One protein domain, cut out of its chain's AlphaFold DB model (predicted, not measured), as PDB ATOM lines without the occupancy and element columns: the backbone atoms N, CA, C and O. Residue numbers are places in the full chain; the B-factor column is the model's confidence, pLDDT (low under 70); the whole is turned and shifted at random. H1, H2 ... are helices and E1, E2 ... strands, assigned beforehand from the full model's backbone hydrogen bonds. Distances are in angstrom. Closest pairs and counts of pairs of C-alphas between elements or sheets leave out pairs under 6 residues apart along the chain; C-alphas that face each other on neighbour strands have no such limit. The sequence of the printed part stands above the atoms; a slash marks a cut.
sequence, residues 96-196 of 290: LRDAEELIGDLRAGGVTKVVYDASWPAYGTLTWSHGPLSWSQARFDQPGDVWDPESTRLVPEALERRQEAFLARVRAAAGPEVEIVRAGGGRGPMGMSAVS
ATOM      1  N   LEU A  96     136.199 123.400 154.523       89.50
ATOM      2  CA  LEU A  96     135.320 124.347 155.204       89.50
ATOM      3  C   LEU A  96     134.562 125.218 154.193       89.50
ATOM      4  O   LEU A  96     135.168 126.037 153.491       89.50
ATOM      5  N   ARG A  97     133.238 125.086 154.172       92.38
ATOM      6  CA  ARG A  97     132.308 125.796 153.282       92.38
ATOM      7  C   ARG A  97     131.266 126.577 154.072       92.38
ATOM      8  O   ARG A  97     131.046 126.296 155.250       92.38
ATOM      9  N   ASP A  98     130.632 127.559 153.442       91.69
ATOM     10  CA  ASP A  98     129.496 128.243 154.064       91.69
ATOM     11  C   ASP A  98     128.342 127.243 154.275       91.69
ATOM     12  O   ASP A  98     128.110 126.359 153.449       91.69
ATOM     13  N   ALA A  99     127.608 127.358 155.384       90.94
ATOM     14  CA  ALA A  99     126.434 126.520 155.601       90.94
ATOM     15  C   ALA A  99     125.334 126.809 154.569       90.94
ATOM     16  O   ALA A  99     124.549 125.921 154.260       90.94
ATOM     17  N   GLU A 100     125.266 128.015 154.003       92.12
ATOM     18  CA  GLU A 100     124.289 128.316 152.949       92.12
ATOM     19  C   GLU A 100     124.570 127.548 151.645       92.12
ATOM     20  O   GLU A 100     123.631 127.200 150.921       92.12
ATOM     21  N   GLU A 101     125.832 127.181 151.374       94.94
ATOM     22  CA  GLU A 101     126.191 126.343 150.218       94.94
ATOM     23  C   GLU A 101     125.537 124.957 150.291       94.94
ATOM     24  O   GLU A 101     125.139 124.419 149.257       94.94
ATOM     25  N   LEU A 102     125.324 124.410 151.497       95.69
ATOM     26  CA  LEU A 102     124.609 123.144 151.688       95.69
ATOM     27  C   LEU A 102     123.215 123.179 151.048       95.69
ATOM     28  O   LEU A 102     122.792 122.202 150.435       95.69
ATOM     29  N   ILE A 103     122.487 124.294 151.165       96.19
ATOM     30  CA  ILE A 103     121.143 124.419 150.584       96.19
ATOM     31  C   ILE A 103     121.210 124.379 149.053       96.19
ATOM     32  O   ILE A 103     120.346 123.773 148.415       96.19
ATOM     33  N   GLY A 104     122.232 125.005 148.463       95.94
ATOM     34  CA  GLY A 104     122.498 124.935 147.027       95.94
ATOM     35  C   GLY A 104     122.826 123.512 146.576       95.94
ATOM     36  O   GLY A 104     122.198 123.002 145.649       95.94
ATOM     37  N   ASP A 105     123.739 122.848 147.285       96.31
ATOM     38  CA  ASP A 105     124.172 121.480 146.992       96.31
ATOM     39  C   ASP A 105     123.021 120.463 147.115       96.31
ATOM     40  O   ASP A 105     122.903 119.547 146.296       96.31
ATOM     41  N   LEU A 106     122.142 120.630 148.113       97.06
ATOM     42  CA  LEU A 106     120.945 119.801 148.297       97.06
ATOM     43  C   LEU A 106     119.982 119.940 147.118       97.06
ATOM     44  O   LEU A 106     119.528 118.935 146.573       97.06
ATOM     45  N   ARG A 107     119.721 121.176 146.676       96.31
ATOM     46  CA  ARG A 107     118.857 121.447 145.514       96.31
ATOM     47  C   ARG A 107     119.445 120.914 144.213       96.31
ATOM     48  O   ARG A 107     118.692 120.514 143.331       96.31
ATOM     49  N   ALA A 108     120.771 120.897 144.098       96.19
ATOM     50  CA  ALA A 108     121.467 120.300 142.964       96.19
ATOM     51  C   ALA A 108     121.416 118.758 142.969       96.19
ATOM     52  O   ALA A 108     121.852 118.137 142.001       96.19
ATOM     53  N   GLY A 109     120.912 118.128 144.039       94.62
ATOM     54  CA  GLY A 109     120.869 116.671 144.181       94.62
ATOM     55  C   GLY A 109     122.244 116.033 144.395       94.62
ATOM     56  O   GLY A 109     122.390 114.824 144.242       94.62
ATOM     57  N   GLY A 110     123.263 116.832 144.732       92.75
ATOM     58  CA  GLY A 110     124.633 116.353 144.918       92.75
ATOM     59  C   GLY A 110     124.900 115.774 146.305       92.75
ATOM     60  O   GLY A 110     125.930 115.139 146.508       92.75
ATOM     61  N   VAL A 111     124.001 115.993 147.265       95.56
ATOM     62  CA  VAL A 111     124.188 115.596 148.664       95.56
ATOM     63  C   VAL A 111     123.458 114.296 148.946       95.56
ATOM     64  O   VAL A 111     122.271 114.173 148.674       95.56
ATOM     65  N   THR A 112     124.163 113.338 149.539       93.12
ATOM     66  CA  THR A 112     123.595 112.033 149.920       93.12
ATOM     67  C   THR A 112     123.304 111.928 151.415       93.12
ATOM     68  O   THR A 112     122.413 111.185 151.819       93.12
ATOM     69  N   LYS A 113     124.034 112.674 152.251       91.50
ATOM     70  CA  LYS A 113     123.893 112.631 153.706       91.50
ATOM     71  C   LYS A 113     124.277 113.961 154.337       91.50
ATOM     72  O   LYS A 113     125.242 114.593 153.911       91.50
ATOM     73  N   VAL A 114     123.546 114.356 155.373       93.00
ATOM     74  CA  VAL A 114     123.807 115.547 156.192       93.00
ATOM     75  C   VAL A 114     123.851 115.125 157.647       93.00
ATOM     76  O   VAL A 114     122.912 114.499 158.136       93.00
ATOM     77  N   VAL A 115     124.924 115.476 158.354       90.56
ATOM     78  CA  VAL A 115     125.066 115.172 159.777       90.56
ATOM     79  C   VAL A 115     125.462 116.377 160.582       90.56
ATOM     80  O   VAL A 115     126.392 117.101 160.237       90.56
ATOM     81  N   TYR A 116     124.727 116.572 161.668       89.69
ATOM     82  CA  TYR A 116     124.858 117.732 162.525       89.69
ATOM     83  C   TYR A 116     124.904 117.330 163.992       89.69
ATOM     84  O   TYR A 116     124.167 116.451 164.439       89.69
ATOM     85  N   ASP A 117     125.766 117.989 164.748       85.88
ATOM     86  CA  ASP A 117     125.835 117.877 166.198       85.88
ATOM     87  C   ASP A 117     124.689 118.673 166.847       85.88
ATOM     88  O   ASP A 117     124.250 119.710 166.342       85.88
ATOM     89  N   ALA A 118     124.215 118.199 167.999       82.62
ATOM     90  CA  ALA A 118     123.294 118.935 168.858       82.62
ATOM     91  C   ALA A 118     123.804 120.339 169.212       82.62
ATOM     92  O   ALA A 118     122.998 121.244 169.367       82.62
ATOM     93  N   SER A 119     125.120 120.503 169.331       80.06
ATOM     94  CA  SER A 119     125.767 121.758 169.713       80.06
ATOM     95  C   SER A 119     126.098 122.685 168.533       80.06
ATOM     96  O   SER A 119     126.679 123.749 168.751       80.06
ATOM     97  N   TRP A 120     125.764 122.320 167.288       81.88
ATOM     98  CA  TRP A 120     125.892 123.215 166.128       81.88
ATOM     99  C   TRP A 120     124.727 124.227 166.112       81.88
ATOM    100  O   TRP A 120     123.594 123.808 166.340       81.88
ATOM    101  N   PRO A 121     124.938 125.525 165.809       79.94
ATOM    102  CA  PRO A 121     126.175 126.147 165.312       79.94
ATOM    103  C   PRO A 121     127.207 126.578 166.369       79.94
ATOM    104  O   PRO A 121     128.302 126.966 165.987       79.94
ATOM    105  N   ALA A 122     126.911 126.496 167.671       76.06
ATOM    106  CA  ALA A 122     127.760 127.076 168.724       76.06
ATOM    107  C   ALA A 122     129.177 126.481 168.779       76.06
ATOM    108  O   ALA A 122     130.171 127.198 168.759       76.06
ATOM    109  N   TYR A 123     129.251 125.154 168.906       73.00
ATOM    110  CA  TYR A 123     130.494 124.399 169.119       73.00
ATOM    111  C   TYR A 123     130.488 123.035 168.418       73.00
ATOM    112  O   TYR A 123     131.493 122.325 168.416       73.00
ATOM    113  N   GLY A 124     129.344 122.656 167.855       76.94
ATOM    114  CA  GLY A 124     129.149 121.394 167.162       76.94
ATOM    115  C   GLY A 124     129.442 121.502 165.677       76.94
ATOM    116  O   GLY A 124     129.547 122.591 165.132       76.94
ATOM    117  N   THR A 125     129.540 120.373 164.991       85.50
ATOM    118  CA  THR A 125     129.831 120.344 163.553       85.50
ATOM    119  C   THR A 125     128.563 120.114 162.739       85.50
ATOM    120  O   THR A 125     127.673 119.378 163.159       85.50
ATOM    121  N   LEU A 126     128.485 120.729 161.559       89.94
ATOM    122  CA  LEU A 126     127.548 120.363 160.498       89.94
ATOM    123  C   LEU A 126     128.387 119.929 159.301       89.94
ATOM    124  O   LEU A 126     129.230 120.682 158.824       89.94
ATOM    125  N   THR A 127     128.182 118.706 158.835       91.00
ATOM    126  CA  THR A 127     128.916 118.109 157.718       91.00
ATOM    127  C   THR A 127     127.945 117.496 156.723       91.00
ATOM    128  O   THR A 127     126.855 117.060 157.094       91.00
ATOM    129  N   TRP A 128     128.322 117.458 155.452       93.56
ATOM    130  CA  TRP A 128     127.527 116.806 154.415       93.56
ATOM    131  C   TRP A 128     128.403 116.107 153.390       93.56
ATOM    132  O   TRP A 128     129.559 116.482 153.194       93.56
ATOM    133  N   SER A 129     127.853 115.075 152.751       91.50
ATOM    134  CA  SER A 129     128.576 114.239 151.796       91.50
ATOM    135  C   SER A 129     128.088 114.401 150.367       91.50
ATOM    136  O   SER A 129     126.901 114.216 150.087       91.50
ATOM    137  N   HIS A 130     129.027 114.606 149.444       90.38
ATOM    138  CA  HIS A 130     128.785 114.585 147.993       90.38
ATOM    139  C   HIS A 130     128.970 113.193 147.370       90.38
ATOM    140  O   HIS A 130     128.911 113.014 146.158       90.38
ATOM    141  N   GLY A 131     129.250 112.187 148.200       85.56
ATOM    142  CA  GLY A 131     129.542 110.824 147.775       85.56
ATOM    143  C   GLY A 131     130.179 110.006 148.900       85.56
ATOM    144  O   GLY A 131     130.202 110.442 150.051       85.56
ATOM    145  N   PRO A 132     130.736 108.821 148.598       77.81
ATOM    146  CA  PRO A 132     131.279 107.931 149.622       77.81
ATOM    147  C   PRO A 132     132.526 108.480 150.328       77.81
ATOM    148  O   PRO A 132     132.753 108.122 151.479       77.81
ATOM    149  N   LEU A 133     133.324 109.318 149.658       78.94
ATOM    150  CA  LEU A 133     134.628 109.792 150.149       78.94
ATOM    151  C   LEU A 133     134.759 111.320 150.193       78.94
ATOM    152  O   LEU A 133     135.793 111.823 150.616       78.94
ATOM    153  N   SER A 134     133.747 112.063 149.740       86.06
ATOM    154  CA  SER A 134     133.806 113.524 149.669       86.06
ATOM    155  C   SER A 134     132.862 114.129 150.693       86.06
ATOM    156  O   SER A 134     131.657 113.874 150.651       86.06
ATOM    157  N   TRP A 135     133.440 114.896 151.613       89.81
ATOM    158  CA  TRP A 135     132.746 115.552 152.713       89.81
ATOM    159  C   TRP A 135     133.048 117.029 152.689       89.81
ATOM    160  O   TRP A 135     134.150 117.431 152.337       89.81
ATOM    161  N   SER A 136     132.071 117.822 153.087       91.75
ATOM    162  CA  SER A 136     132.232 119.239 153.366       91.75
ATOM    163  C   SER A 136     131.784 119.510 154.792       91.75
ATOM    164  O   SER A 136     130.927 118.804 155.329       91.75
ATOM    165  N   GLN A 137     132.388 120.514 155.413       90.88
ATOM    166  CA  GLN A 137     132.056 120.949 156.761       90.88
ATOM    167  C   GLN A 137     131.621 122.410 156.728       90.88
ATOM    168  O   GLN A 137     132.274 123.244 156.105       90.88
ATOM    169  N   ALA A 138     130.526 122.718 157.417       90.38
ATOM    170  CA  ALA A 138     130.063 124.083 157.586       90.38
ATOM    171  C   ALA A 138     131.052 124.858 158.454       90.38
ATOM    172  O   ALA A 138     131.494 124.371 159.500       90.38
ATOM    173  N   ARG A 139     131.350 126.085 158.044       86.69
ATOM    174  CA  ARG A 139     132.060 127.056 158.868       86.69
ATOM    175  C   ARG A 139     131.245 127.448 160.099       86.69
ATOM    176  O   ARG A 139     130.014 127.477 160.068       86.69
ATOM    177  N   PHE A 140     131.974 127.726 161.175       69.75
ATOM    178  CA  PHE A 140     131.432 128.142 162.468       69.75
ATOM    179  C   PHE A 140     131.199 129.654 162.542       69.75
ATOM    180  O   PHE A 140     130.393 130.104 163.342       69.75
ATOM    181  N   ASP A 141     131.905 130.432 161.721       68.88
ATOM    182  CA  ASP A 141     131.871 131.888 161.698       68.88
ATOM    183  C   ASP A 141     130.875 132.386 160.648       68.88
ATOM    184  O   ASP A 141     131.242 132.716 159.520       68.88
ATOM    185  N   GLN A 142     129.589 132.440 161.003       65.06
ATOM    186  CA  GLN A 142     128.620 133.076 160.119       65.06
ATOM    187  C   GLN A 142     128.540 134.580 160.401       65.06
ATOM    188  O   GLN A 142     128.437 135.004 161.558       65.06
ATOM    189  N   PRO A 143     128.540 135.426 159.357       59.06
ATOM    190  CA  PRO A 143     128.328 136.853 159.534       59.06
ATOM    191  C   PRO A 143     126.969 137.093 160.209       59.06
ATOM    192  O   PRO A 143     125.931 136.638 159.728       59.06
ATOM    193  N   GLY A 144     126.982 137.793 161.347       63.78
ATOM    194  CA  GLY A 144     125.784 138.089 162.141       63.78
ATOM    195  C   GLY A 144     125.603 137.248 163.407       63.78
ATOM    196  O   GLY A 144     124.564 137.370 164.054       63.78
ATOM    197  N   ASP A 145     126.573 136.414 163.791       65.19
ATOM    198  CA  ASP A 145     126.560 135.792 165.117       65.19
ATOM    199  C   ASP A 145     126.721 136.856 166.214       65.19
ATOM    200  O   ASP A 145     127.737 137.546 166.314       65.19
ATOM    201  N   VAL A 146     125.666 137.016 167.021       56.84
ATOM    202  CA  VAL A 146     125.651 137.910 168.181       56.84
ATOM    203  C   VAL A 146     126.303 137.166 169.335       56.84
ATOM    204  O   VAL A 146     125.685 136.339 170.007       56.84
ATOM    205  N   TRP A 147     127.586 137.442 169.523       61.53
ATOM    206  CA  TRP A 147     128.337 136.997 170.684       61.53
ATOM    207  C   TRP A 147     127.865 137.786 171.899       61.53
ATOM    208  O   TRP A 147     127.838 139.016 171.862       61.53
ATOM    209  N   ASP A 148     127.488 137.091 172.968       61.00
ATOM    210  CA  ASP A 148     127.286 137.746 174.253       61.00
ATOM    211  C   ASP A 148     128.638 138.328 174.718       61.00
ATOM    212  O   ASP A 148     129.597 137.563 174.880       61.00
ATOM    213  N   PRO A 149     128.757 139.656 174.895       56.22
ATOM    214  CA  PRO A 149     130.013 140.295 175.269       56.22
ATOM    215  C   PRO A 149     130.494 139.905 176.674       56.22
ATOM    216  O   PRO A 149     131.687 140.022 176.943       56.22
ATOM    217  N   GLU A 150     129.611 139.425 177.558       58.19
ATOM    218  CA  GLU A 150     129.985 139.027 178.922       58.19
ATOM    219  C   GLU A 150     130.376 137.549 179.012       58.19
ATOM    220  O   GLU A 150     131.352 137.202 179.679       58.19
ATOM    221  N   SER A 151     129.652 136.662 178.322       58.47
ATOM    222  CA  SER A 151     129.927 135.220 178.372       58.47
ATOM    223  C   SER A 151     130.811 134.712 177.232       58.47
ATOM    224  O   SER A 151     131.329 133.598 177.315       58.47
ATOM    225  N   THR A 152     131.019 135.500 176.168       58.72
ATOM    226  CA  THR A 152     131.637 135.047 174.904       58.72
ATOM    227  C   THR A 152     130.934 133.802 174.328       58.72
ATOM    228  O   THR A 152     131.535 133.018 173.596       58.72
ATOM    229  N   ARG A 153     129.659 133.570 174.678       59.25
ATOM    230  CA  ARG A 153     128.846 132.447 174.188       59.25
ATOM    231  C   ARG A 153     127.613 132.974 173.464       59.25
ATOM    232  O   ARG A 153     127.100 134.039 173.778       59.25
ATOM    233  N   LEU A 154     127.105 132.218 172.497       62.69
ATOM    234  CA  LEU A 154     125.784 132.492 171.931       62.69
ATOM    235  C   LEU A 154     124.696 132.166 172.967       62.69
ATOM    236  O   LEU A 154     124.777 131.143 173.652       62.69
ATOM    237  N   VAL A 155     123.667 133.016 173.057       68.88
ATOM    238  CA  VAL A 155     122.486 132.785 173.906       68.88
ATOM    239  C   VAL A 155     121.832 131.451 173.498       68.88
ATOM    240  O   VAL A 155     121.399 131.338 172.346       68.88
ATOM    241  N   PRO A 156     121.727 130.450 174.398       72.06
ATOM    242  CA  PRO A 156     121.305 129.093 174.034       72.06
ATOM    243  C   PRO A 156     119.960 129.026 173.296       72.06
ATOM    244  O   PRO A 156     119.852 128.385 172.257       72.06
ATOM    245  N   GLU A 157     118.954 129.767 173.767       78.00
ATOM    246  CA  GLU A 157     117.604 129.765 173.181       78.00
ATOM    247  C   GLU A 157     117.547 130.370 171.772       78.00
ATOM    248  O   GLU A 157     116.729 129.971 170.940       78.00
ATOM    249  N   ALA A 158     118.379 131.381 171.502       76.44
ATOM    250  CA  ALA A 158     118.479 131.980 170.175       76.44
ATOM    251  C   ALA A 158     119.183 131.020 169.205       76.44
ATOM    252  O   ALA A 158     118.827 130.949 168.027       76.44
ATOM    253  N   LEU A 159     120.144 130.250 169.718       78.69
ATOM    254  CA  LEU A 159     120.894 129.266 168.955       78.69
ATOM    255  C   LEU A 159     120.040 128.062 168.558       78.69
ATOM    256  O   LEU A 159     120.070 127.668 167.395       78.69
ATOM    257  N   GLU A 160     119.242 127.529 169.485       83.62
ATOM    258  CA  GLU A 160     118.288 126.449 169.206       83.62
ATOM    259  C   GLU A 160     117.277 126.876 168.137       83.62
ATOM    260  O   GLU A 160     117.128 126.199 167.120       83.62
ATOM    261  N   ARG A 161     116.667 128.061 168.286       85.19
ATOM    262  CA  ARG A 161     115.740 128.612 167.282       85.19
ATOM    263  C   ARG A 161     116.393 128.772 165.909       85.19
ATOM    264  O   ARG A 161     115.776 128.452 164.892       85.19
ATOM    265  N   ARG A 162     117.640 129.252 165.853       83.38
ATOM    266  CA  ARG A 162     118.397 129.389 164.597       83.38
ATOM    267  C   ARG A 162     118.703 128.029 163.977       83.38
ATOM    268  O   ARG A 162     118.506 127.855 162.775       83.38
ATOM    269  N   GLN A 163     119.167 127.078 164.782       88.00
ATOM    270  CA  GLN A 163     119.444 125.714 164.348       88.00
ATOM    271  C   GLN A 163     118.183 125.076 163.764       88.00
ATOM    272  O   GLN A 163     118.226 124.543 162.658       88.00
ATOM    273  N   GLU A 164     117.048 125.172 164.455       90.69
ATOM    274  CA  GLU A 164     115.766 124.644 163.987       90.69
ATOM    275  C   GLU A 164     115.306 125.302 162.684       90.69
ATOM    276  O   GLU A 164     114.935 124.594 161.745       90.69
ATOM    277  N   ALA A 165     115.388 126.633 162.586       91.81
ATOM    278  CA  ALA A 165     115.026 127.369 161.377       91.81
ATOM    279  C   ALA A 165     115.907 126.977 160.180       91.81
ATOM    280  O   ALA A 165     115.407 126.761 159.072       91.81
ATOM    281  N   PHE A 166     117.216 126.833 160.391       92.12
ATOM    282  CA  PHE A 166     118.135 126.382 159.352       92.12
ATOM    283  C   PHE A 166     117.865 124.924 158.954       92.12
ATOM    284  O   PHE A 166     117.740 124.619 157.770       92.12
ATOM    285  N   LEU A 167     117.686 124.022 159.922       93.94
ATOM    286  CA  LEU A 167     117.370 122.619 159.650       93.94
ATOM    287  C   LEU A 167     116.018 122.452 158.949       93.94
ATOM    288  O   LEU A 167     115.867 121.544 158.134       93.94
ATOM    289  N   ALA A 168     115.041 123.320 159.209       95.81
ATOM    290  CA  ALA A 168     113.792 123.349 158.455       95.81
ATOM    291  C   ALA A 168     114.041 123.668 156.970       95.81
ATOM    292  O   ALA A 168     113.498 122.988 156.100       95.81
ATOM    293  N   ARG A 169     114.924 124.631 156.667       96.00
ATOM    294  CA  ARG A 169     115.338 124.947 155.288       96.00
ATOM    295  C   ARG A 169     116.104 123.796 154.637       96.00
ATOM    296  O   ARG A 169     115.845 123.488 153.478       96.00
ATOM    297  N   VAL A 170     116.995 123.138 155.382       95.56
ATOM    298  CA  VAL A 170     117.718 121.937 154.929       95.56
ATOM    299  C   VAL A 170     116.737 120.829 154.559       95.56
ATOM    300  O   VAL A 170     116.807 120.310 153.451       95.56
ATOM    301  N   ARG A 171     115.778 120.504 155.435       96.31
ATOM    302  CA  ARG A 171     114.759 119.471 155.173       96.31
ATOM    303  C   ARG A 171     113.868 119.817 153.983       96.31
ATOM    304  O   ARG A 171     113.507 118.925 153.234       96.31
ATOM    305  N   ALA A 172     113.539 121.095 153.795       96.81
ATOM    306  CA  ALA A 172     112.753 121.546 152.648       96.81
ATOM    307  C   ALA A 172     113.530 121.479 151.319       96.81
ATOM    308  O   ALA A 172     112.922 121.329 150.264       96.81
ATOM    309  N   ALA A 173     114.858 121.620 151.359       96.62
ATOM    310  CA  ALA A 173     115.728 121.512 150.189       96.62
ATOM    311  C   ALA A 173     116.169 120.069 149.889       96.62
ATOM    312  O   ALA A 173     116.573 119.778 148.765       96.62
ATOM    313  N   ALA A 174     116.127 119.188 150.887       96.50
ATOM    314  CA  ALA A 174     116.547 117.801 150.781       96.50
ATOM    315  C   ALA A 174     115.539 116.958 149.987       96.50
ATOM    316  O   ALA A 174     114.334 116.997 150.233       96.50
ATOM    317  N   GLY A 175     116.050 116.148 149.056       93.69
ATOM    318  CA  GLY A 175     115.267 115.082 148.433       93.69
ATOM    319  C   GLY A 175     114.972 113.938 149.417       93.69
ATOM    320  O   GLY A 175     115.650 113.819 150.439       93.69
ATOM    321  N   PRO A 176     114.009 113.052 149.102       93.44
ATOM    322  CA  PRO A 176     113.627 111.936 149.977       93.44
ATOM    323  C   PRO A 176     114.766 110.934 150.234       93.44
ATOM    324  O   PRO A 176     114.749 110.235 151.240       93.44
ATOM    325  N   GLU A 177     115.761 110.887 149.347       92.62
ATOM    326  CA  GLU A 177     116.925 109.999 149.441       92.62
ATOM    327  C   GLU A 177     118.024 110.523 150.383       92.62
ATOM    328  O   GLU A 177     118.977 109.805 150.689       92.62
ATOM    329  N   VAL A 178     117.941 111.785 150.822       94.06
ATOM    330  CA  VAL A 178     118.990 112.405 151.640       94.06
ATOM    331  C   VAL A 178     118.812 112.013 153.100       94.06
ATOM    332  O   VAL A 178     117.832 112.371 153.753       94.06
ATOM    333  N   GLU A 179     119.811 111.331 153.652       92.38
ATOM    334  CA  GLU A 179     119.804 110.935 155.057       92.38
ATOM    335  C   GLU A 179     120.243 112.113 155.944       92.38
ATOM    336  O   GLU A 179     121.384 112.571 155.862       92.38
ATOM    337  N   ILE A 180     119.359 112.611 156.813       92.75
ATOM    338  CA  ILE A 180     119.679 113.680 157.773       92.75
ATOM    339  C   ILE A 180     119.788 113.067 159.171       92.75
ATOM    340  O   ILE A 180     118.779 112.663 159.748       92.75
ATOM    341  N   VAL A 181     120.998 113.015 159.733       90.12
ATOM    342  CA  VAL A 181     121.254 112.369 161.033       90.12
ATOM    343  C   VAL A 181     121.773 113.372 162.050       90.12
ATOM    344  O   VAL A 181     122.700 114.137 161.787       90.12
ATOM    345  N   ARG A 182     121.206 113.336 163.256       88.50
ATOM    346  CA  ARG A 182     121.759 114.049 164.405       88.50
ATOM    347  C   ARG A 182     122.873 113.209 165.024       88.50
ATOM    348  O   ARG A 182     122.623 112.104 165.502       88.50
ATOM    349  N   ALA A 183     124.088 113.737 165.033       81.31
ATOM    350  CA  ALA A 183     125.211 113.161 165.749       81.31
ATOM    351  C   ALA A 183     124.926 113.182 167.259       81.31
ATOM    352  O   ALA A 183     124.723 114.246 167.848       81.31
ATOM    353  N   GLY A 184     124.905 112.009 167.897       67.81
ATOM    354  CA  GLY A 184     124.972 111.931 169.356       67.81
ATOM    355  C   GLY A 184     126.340 112.443 169.800       67.81
ATOM    356  O   GLY A 184     127.341 112.013 169.234       67.81
ATOM    357  N   GLY A 185     126.393 113.362 170.769       57.91
ATOM    358  CA  GLY A 185     127.592 114.115 171.187       57.91
ATOM    359  C   GLY A 185     128.747 113.303 171.804       57.91
ATOM    360  O   GLY A 185     129.482 113.811 172.649       57.91
ATOM    361  N   GLY A 186     128.916 112.036 171.429       56.56
ATOM    362  CA  GLY A 186     130.041 111.200 171.818       56.56
ATOM    363  C   GLY A 186     131.315 111.634 171.099       56.56
ATOM    364  O   GLY A 186     131.540 111.301 169.935       56.56
ATOM    365  N   ARG A 187     132.188 112.353 171.808       53.19
ATOM    366  CA  ARG A 187     133.575 112.563 171.380       53.19
ATOM    367  C   ARG A 187     134.306 111.221 171.483       53.19
ATOM    368  O   ARG A 187     134.337 110.620 172.555       53.19
ATOM    369  N   GLY A 188     134.864 110.734 170.376       53.50
ATOM    370  CA  GLY A 188     135.658 109.504 170.388       53.50
ATOM    371  C   GLY A 188     136.956 109.677 171.196       53.50
ATOM    372  O   GLY A 188     137.359 110.810 171.471       53.50
ATOM    373  N   PRO A 189     137.665 108.579 171.529       38.97
ATOM    374  CA  PRO A 189     138.869 108.588 172.376       38.97
ATOM    375  C   PRO A 189     140.074 109.389 171.829       38.97
ATOM    376  O   PRO A 189     141.101 109.461 172.491       38.97
ATOM    377  N   MET A 190     139.961 110.022 170.659       44.09
ATOM    378  CA  MET A 190     140.996 110.856 170.025       44.09
ATOM    379  C   MET A 190     140.537 112.301 169.766       44.09
ATOM    380  O   MET A 190     141.145 113.005 168.967       44.09
ATOM    381  N   GLY A 191     139.420 112.753 170.348       43.31
ATOM    382  CA  GLY A 191     138.895 114.105 170.107       43.31
ATOM    383  C   GLY A 191     138.319 114.327 168.702       43.31
ATOM    384  O   GLY A 191     137.550 115.268 168.512       43.31
ATOM    385  N   MET A 192     138.606 113.424 167.758       49.22
ATOM    386  CA  MET A 192     137.863 113.251 166.520       49.22
ATOM    387  C   MET A 192     136.413 112.974 166.905       49.22
ATOM    388  O   MET A 192     136.123 112.035 167.658       49.22
ATOM    389  N   SER A 193     135.484 113.790 166.411       50.72
ATOM    390  CA  SER A 193     134.091 113.378 166.392       50.72
ATOM    391  C   SER A 193     134.065 112.078 165.595       50.72
ATOM    392  O   SER A 193     134.175 112.098 164.369       50.72
ATOM    393  N   ALA A 194     133.896 110.941 166.274       48.66
ATOM    394  CA  ALA A 194     133.665 109.629 165.659       48.66
ATOM    395  C   ALA A 194     132.390 109.608 164.784       48.66
ATOM    396  O   ALA A 194     131.971 108.567 164.294       48.66
ATOM    397  N   VAL A 195     131.777 110.777 164.609       51.53
ATOM    398  CA  VAL A 195     130.483 111.045 164.028       51.53
ATOM    399  C   VAL A 195     130.580 111.762 162.685       51.53
ATOM    400  O   VAL A 195     129.538 112.115 162.148       51.53
ATOM    401  N   SER A 196     131.781 111.926 162.096       54.62
ATOM    402  CA  SER A 196     131.836 112.068 160.633       54.62
ATOM    403  C   SER A 196     131.215 110.790 160.058       54.62
ATOM    404  O   SER A 196     131.747 109.702 160.266       54.62
TER     405      SER A 196
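What this domain is: This is residues 96 to 196 of the 290 residues of an uncharacterized protein of Planomonospora venezuelensis (UniProt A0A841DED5). Two helices, H1 and the longer H2, cover one face of a twisted four-stranded sheet, making two layers, with the last turns of H2 meeting H1. A long loop, residues 139 to 155, reaches away at one end, and a tail, residues 184 to 196, folds back over the other face. The printed part has 101 residues, with H1, E1, E2, E3, H2, E4 along the chain; the sheet, E3, E2, E1, E4, is mixed. The class is mixed, helices and strands, with under half of the residues in named elements. The whole is compact, radius of gyration of the C-alphas 13.9 A, spanning 42 by 33 by 20 A.

Where its parts are: H1 is residues 99 to 107, from C-alpha 99 at (126.434, 126.520, 155.601). E1 is residues 113 to 117, 13.7 A long, E2 126 to 129 and E3 135 to 138. H2, residues 156 to 173, measures 25.6 A. E4, residues 179 to 183, ends at (125.211, 113.161, 165.749).

How they stand to each other: E1, E2 and E3 form a meander of two hairpins, each strand antiparallel to the one before: N 127 and O 115 are 2.8 A apart, N 136 and O 128 2.8 A. E4 is parallel to E1, with N 181 and O 114 at 2.9 A. E3, H2 and E4 make a split strand-helix-strand unit, two strands running the same way with E2 and E1 between them; its crossover is right-handed. H1 is on the sheet at a height of 9.8 A; its closest C-alpha pair with E3 is Ala 99 and Ala 138, 4.8 A. H2, also on the sheet, touches H1 with residues 169 to 173 alone, closest C-alphas Arg 107 and Ala 173 at 5.6 A, a shallow tilt of 22 degrees, the same way. Every O i to N i+4 pair is within hydrogen-bond range in H2, 3 of 5 in H1.

The domain as a whole: The C-alphas of Glu 150 and Glu 177, 43.4 A apart, are the farthest apart. The printed part has no cut; the link E3 to H2 is long. Mean pLDDT of the printed part is 80.1; residues 140 to 155 and 184 to 196 are under 70.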